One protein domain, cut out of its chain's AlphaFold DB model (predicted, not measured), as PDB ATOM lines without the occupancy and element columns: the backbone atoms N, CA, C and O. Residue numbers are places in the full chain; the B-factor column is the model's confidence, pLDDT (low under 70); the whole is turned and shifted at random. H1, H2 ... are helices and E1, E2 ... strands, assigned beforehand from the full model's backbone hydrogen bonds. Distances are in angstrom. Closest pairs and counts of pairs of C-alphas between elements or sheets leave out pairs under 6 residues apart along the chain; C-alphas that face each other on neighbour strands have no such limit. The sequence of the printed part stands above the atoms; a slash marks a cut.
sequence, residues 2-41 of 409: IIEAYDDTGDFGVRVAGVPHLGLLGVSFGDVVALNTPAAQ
ATOM      1  N   ILE A   2      10.184  14.168 -22.228       93.62
ATOM      2  CA  ILE A   2      10.375  14.637 -20.849       93.62
ATOM      3  C   ILE A   2      11.284  13.632 -20.133       93.62
ATOM      4  O   ILE A   2      11.118  12.430 -20.322       93.62
ATOM      5  N   ILE A   3      12.234  14.123 -19.333       94.81
ATOM      6  CA  ILE A   3      13.090  13.289 -18.480       94.81
ATOM      7  C   ILE A   3      12.745  13.601 -17.023       94.81
ATOM      8  O   ILE A   3      12.910  14.737 -16.575       94.81
ATOM      9  N   GLU A   4      12.263  12.595 -16.304       95.38
ATOM     10  CA  GLU A   4      11.963  12.626 -14.876       95.38
ATOM     11  C   GLU A   4      13.098  11.910 -14.128       95.38
ATOM     12  O   GLU A   4      13.348  10.725 -14.346       95.38
ATOM     13  N   ALA A   5      13.812  12.635 -13.269       93.94
ATOM     14  CA  ALA A   5      14.958  12.116 -12.529       93.94
ATOM     15  C   ALA A   5      14.642  12.073 -11.027       93.94
ATOM     16  O   ALA A   5      14.174  13.068 -10.473       93.94
ATOM     17  N   TYR A   6      14.897  10.930 -10.389       93.56
ATOM     18  CA  TYR A   6      14.506  10.653  -9.004       93.56
ATOM     19  C   TYR A   6      15.726  10.414  -8.112       93.56
ATOM     20  O   TYR A   6      16.528   9.525  -8.388       93.56
ATOM     21  N   ASP A   7      15.842  11.187  -7.030       91.38
ATOM     22  CA  ASP A   7      16.902  11.038  -6.018       91.38
ATOM     23  C   ASP A   7      16.575   9.981  -4.944       91.38
ATOM     24  O   ASP A   7      17.431   9.657  -4.123       91.38
ATOM     25  N   ASP A   8      15.368   9.405  -4.977       90.69
ATOM     26  CA  ASP A   8      14.928   8.312  -4.108       90.69
ATOM     27  C   ASP A   8      14.393   7.128  -4.934       90.69
ATOM     28  O   ASP A   8      13.549   7.282  -5.823       90.69
ATOM     29  N   THR A   9      14.882   5.920  -4.632       88.56
ATOM     30  CA  THR A   9      14.512   4.698  -5.372       88.56
ATOM     31  C   THR A   9      13.089   4.216  -5.083       88.56
ATOM     32  O   THR A   9      12.504   3.489  -5.893       88.56
ATOM     33  N   GLY A  10      12.521   4.596  -3.936       89.44
ATOM     34  CA  GLY A  10      11.142   4.318  -3.560       89.44
ATOM     35  C   GLY A  10      10.168   5.163  -4.373       89.44
ATOM     36  O   GLY A  10       9.259   4.601  -4.985       89.44
ATOM     37  N   ASP A  11      10.408   6.473  -4.455       91.88
ATOM     38  CA  ASP A  11       9.616   7.407  -5.269       91.88
ATOM     39  C   ASP A  11       9.620   7.007  -6.746       91.88
ATOM     40  O   ASP A  11       8.565   6.937  -7.384       91.88
ATOM     41  N   PHE A  12      10.799   6.662  -7.276       92.12
ATOM     42  CA  PHE A  12      10.922   6.107  -8.620       92.12
ATOM     43  C   PHE A  12      10.088   4.829  -8.787       92.12
ATOM     44  O   PHE A  12       9.313   4.715  -9.735       92.12
ATOM     45  N   GLY A  13      10.195   3.878  -7.853       87.88
ATOM     46  CA  GLY A  13       9.430   2.631  -7.907       87.88
ATOM     47  C   GLY A  13       7.915   2.867  -7.931       87.88
ATOM     48  O   GLY A  13       7.194   2.310  -8.765       87.88
ATOM     49  N   VAL A  14       7.431   3.762  -7.065       89.81
ATOM     50  CA  VAL A  14       6.020   4.162  -7.014       89.81
ATOM     51  C   VAL A  14       5.594   4.821  -8.325       89.81
ATOM     52  O   VAL A  14       4.525   4.497  -8.844       89.81
ATOM     53  N   ARG A  15       6.437   5.682  -8.911       90.75
ATOM     54  CA  ARG A  15       6.168   6.331 -10.199       90.75
ATOM     55  C   ARG A  15       5.993   5.337 -11.346       90.75
ATOM     56  O   ARG A  15       5.162   5.590 -12.224       90.75
ATOM     57  N   VAL A  16       6.797   4.271 -11.382       89.81
ATOM     58  CA  VAL A  16       6.856   3.371 -12.545       89.81
ATOM     59  C   VAL A  16       5.968   2.136 -12.423       89.81
ATOM     60  O   VAL A  16       5.432   1.697 -13.438       89.81
ATOM     61  N   ALA A  17       5.765   1.590 -11.219       85.31
ATOM     62  CA  ALA A  17       4.903   0.415 -11.030       85.31
ATOM     63  C   ALA A  17       4.033   0.442  -9.761       85.31
ATOM     64  O   ALA A  17       3.443  -0.577  -9.402       85.31
ATOM     65  N   GLY A  18       3.930   1.583  -9.071       85.69
ATOM     66  CA  GLY A  18       3.082   1.722  -7.881       85.69
ATOM     67  C   GLY A  18       3.600   0.998  -6.634       85.69
ATOM     68  O   GLY A  18       2.869   0.902  -5.649       85.69
ATOM     69  N   VAL A  19       4.840   0.498  -6.655       78.88
ATOM     70  CA  VAL A  19       5.494  -0.177  -5.524       78.88
ATOM     71  C   VAL A  19       6.949   0.290  -5.387       78.88
ATOM     72  O   VAL A  19       7.627   0.449  -6.403       78.88
ATOM     73  N   PRO A  20       7.463   0.520  -4.167       79.31
ATOM     74  CA  PRO A  20       8.849   0.943  -3.978       79.31
ATOM     75  C   PRO A  20       9.846  -0.200  -4.262       79.31
ATOM     76  O   PRO A  20       9.496  -1.375  -4.180       79.31
ATOM     77  N   HIS A  21      11.105   0.156  -4.546       73.88
ATOM     78  CA  HIS A  21      12.264  -0.758  -4.615       73.88
ATOM     79  C   HIS A  21      12.189  -1.890  -5.661       73.88
ATOM     80  O   HIS A  21      12.504  -3.043  -5.385       73.88
ATOM     81  N   LEU A  22      11.836  -1.551  -6.902       66.44
ATOM     82  CA  LEU A  22      11.731  -2.503  -8.021       66.44
ATOM     83  C   LEU A  22      13.069  -2.995  -8.599       66.44
ATOM     84  O   LEU A  22      13.067  -3.855  -9.476       66.44
ATOM     85  N   GLY A  23      14.200  -2.413  -8.188       71.88
ATOM     86  CA  GLY A  23      15.519  -2.712  -8.766       71.88
ATOM     87  C   GLY A  23      15.712  -2.239 -10.217       71.88
ATOM     88  O   GLY A  23      16.759  -2.489 -10.803       71.88
ATOM     89  N   LEU A  24      14.726  -1.547 -10.800       80.62
ATOM     90  CA  LEU A  24      14.838  -0.896 -12.105       80.62
ATOM     91  C   LEU A  24      15.658   0.397 -11.988       80.62
ATOM     92  O   LEU A  24      15.585   1.102 -10.981       80.62
ATOM     93  N   LEU A  25      16.424   0.719 -13.028       85.31
ATOM     94  CA  LEU A  25      17.277   1.915 -13.069       85.31
ATOM     95  C   LEU A  25      16.684   3.041 -13.922       85.31
ATOM     96  O   LEU A  25      16.919   4.215 -13.634       85.31
ATOM     97  N   GLY A  26      15.902   2.676 -14.933       90.06
ATOM     98  CA  GLY A  26      15.182   3.566 -15.830       90.06
ATOM     99  C   GLY A  26      13.987   2.837 -16.441       90.06
ATOM    100  O   GLY A  26      13.928   1.607 -16.398       90.06
ATOM    101  N   VAL A  27      13.000   3.604 -16.909       90.50
ATOM    102  CA  VAL A  27      11.857   3.118 -17.690       90.50
ATOM    103  C   VAL A  27      11.427   4.189 -18.694       90.50
ATOM    104  O   VAL A  27      11.191   5.346 -18.324       90.50
ATOM    105  N   SER A  28      11.242   3.793 -19.951       92.00
ATOM    106  CA  SER A  28      10.566   4.585 -20.983       92.00
ATOM    107  C   SER A  28       9.057   4.305 -21.039       92.00
ATOM    108  O   SER A  28       8.611   3.160 -21.109       92.00
ATOM    109  N   PHE A  29       8.265   5.378 -21.088       88.25
ATOM    110  CA  PHE A  29       6.819   5.384 -21.342       88.25
ATOM    111  C   PHE A  29       6.499   6.062 -22.685       88.25
ATOM    112  O   PHE A  29       5.569   6.866 -22.786       88.25
ATOM    113  N   GLY A  30       7.308   5.803 -23.715       85.19
ATOM    114  CA  GLY A  30       7.260   6.571 -24.958       85.19
ATOM    115  C   GLY A  30       7.904   7.937 -24.737       85.19
ATOM    116  O   GLY A  30       9.086   8.009 -24.441       85.19
ATOM    117  N   ASP A  31       7.146   9.031 -24.815       87.12
ATOM    118  CA  ASP A  31       7.701  10.395 -24.734       87.12
ATOM    119  C   ASP A  31       8.213  10.823 -23.345       87.12
ATOM    120  O   ASP A  31       8.686  11.954 -23.185       87.12
ATOM    121  N   VAL A  32       8.112   9.958 -22.337       92.44
ATOM    122  CA  VAL A  32       8.577  10.221 -20.973       92.44
ATOM    123  C   VAL A  32       9.567   9.142 -20.562       92.44
ATOM    124  O   VAL A  32       9.235   7.960 -20.587       92.44
ATOM    125  N   VAL A  33      10.758   9.556 -20.140       95.19
ATOM    126  CA  VAL A  33      11.756   8.689 -19.509       95.19
ATOM    127  C   VAL A  33      11.800   9.014 -18.026       95.19
ATOM    128  O   VAL A  33      12.030  10.166 -17.663       95.19
ATOM    129  N   ALA A  34      11.606   8.009 -17.178       94.69
ATOM    130  CA  ALA A  34      11.849   8.104 -15.744       94.69
ATOM    131  C   ALA A  34      13.129   7.335 -15.399       94.69
ATOM    132  O   ALA A  34      13.288   6.203 -15.849       94.69
ATOM    133  N   LEU A  35      14.028   7.905 -14.596       94.81
ATOM    134  CA  LEU A  35      15.232   7.213 -14.125       94.81
ATOM    135  C   LEU A  35      15.629   7.603 -12.702       94.81
ATOM    136  O   LEU A  35      15.364   8.716 -12.244       94.81
ATOM    137  N   ASN A  36      16.324   6.693 -12.029       92.00
ATOM    138  CA  ASN A  36      17.035   7.009 -10.797       92.00
ATOM    139  C   ASN A  36      18.253   7.889 -11.100       92.00
ATOM    140  O   ASN A  36      18.947   7.687 -12.095       92.00
ATOM    141  N   THR A  37      18.559   8.845 -10.231       91.19
ATOM    142  CA  THR A  37      19.830   9.574 -10.291       91.19
ATOM    143  C   THR A  37      20.944   8.777  -9.607       91.19
ATOM    144  O   THR A  37      20.675   7.871  -8.809       91.19
ATOM    145  N   PRO A  38      22.223   9.134  -9.823       89.06
ATOM    146  CA  PRO A  38      23.309   8.548  -9.039       89.06
ATOM    147  C   PRO A  38      23.231   8.843  -7.538       89.06
ATOM    148  O   PRO A  38      23.853   8.133  -6.755       89.06
ATOM    149  N   ALA A  39      22.467   9.851  -7.103       87.00
ATOM    150  CA  ALA A  39      22.238  10.076  -5.679       87.00
ATOM    151  C   ALA A  39      21.374   8.955  -5.076       87.00
ATOM    152  O   ALA A  39      21.677   8.489  -3.980       87.00
ATOM    153  N   ALA A  40      20.381   8.465  -5.827       86.25
ATOM    154  CA  ALA A  40      19.489   7.384  -5.407       86.25
ATOM    155  C   ALA A  40      20.179   6.009  -5.343       86.25
ATOM    156  O   ALA A  40      19.811   5.169  -4.528       86.25
ATOM    157  N   GLN A  41      21.166   5.764  -6.214       82.69
ATOM    158  CA  GLN A  41      21.854   4.467  -6.344       82.69
ATOM    159  C   GLN A  41      23.103   4.330  -5.458       82.69
ATOM    160  O   GLN A  41      23.710   3.264  -5.401       82.69
TER     161      GLN A  41
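Overview. This is residues 2 to 41 of the 409 residues of the protein "Peptidase_MA_2 domain-containing protein" of Rhodothermaceae bacterium RA (UniProt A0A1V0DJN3). A small sheet of three strands has one helix, H1, over one face, running along the strands, while a short helix, H2, sits at the end of the sheet where E1 and E3 end. E3 is the middle strand, with E1 on one side and E2 on the other, and E2 and E3 form a hairpin. The printed part has 40 residues with two named helices and three named strands, in the order E1, H1, E2, E3, H2 along the chain; the sheet's order is E1, E3, E2, and it is mixed, with E1 and E3 parallel and E3 and E2 antiparallel. The class is mixed, helices and strands. The whole is compact and rounded, with a radius of gyration of the C-alphas of 9.0 A and spans of 23 by 20 by 12 A.

Along the chain. E1, residues 2 to 6, begins at C-alpha 2 at (10.375, 14.637, -20.849) and is 13.2 A long. H1, residues 9 to 17, begins at C-alpha 9 at (14.512, 4.698, -5.372) and is 11.9 A long. E2, residues 26 to 28, measures 7.0 A. E3, residues 32 to 36, measures 13.6 A. H2, residues 38 to 41, measures 5.1 A and ends at C-alpha 41 at (21.854, 4.467, -6.344).

Arrangement. E1 is an edge strand and runs parallel to E3, with 19 degrees between their directions; N 4 and O 33 are 2.8 A apart, and N 35 and O 4 are 2.9 A apart, both within hydrogen-bond range. E2, the other edge strand, is antiparallel to E3 at 174 degrees, and N 27 and O 34 are within hydrogen-bond range at 2.8 A. H1 is on the sheet at a height over the sheet of 8.4 A. It lies over E3, and on the local plane its line and that of E3 stand at 26 degrees, along the strands. The closest C-alphas of H1 and E3 are those of Thr 9 and Asn 36, 6.4 A apart. H2 only grazes the sheet, with its residues 38 to 41. H1 and H2 are close but not clearly touching, their closest C-alphas being those of Thr 9 and Ala 40, 5.7 A apart. In H1 every O i to N i+4 pair is within hydrogen-bond range; H2 is too short for such a pair, and its one O i to N i+3 pair is not within range.

Size, cuts and confidence. The C-alphas of Gly 30 and Ala 39, the two farthest apart, are 24.7 A from each other. The printed part has no cut. The link from H1 to E2, 8 residues, is short, and the other three links are tight. The mean pLDDT of the printed part is 88.0, and residue 22 is under 70.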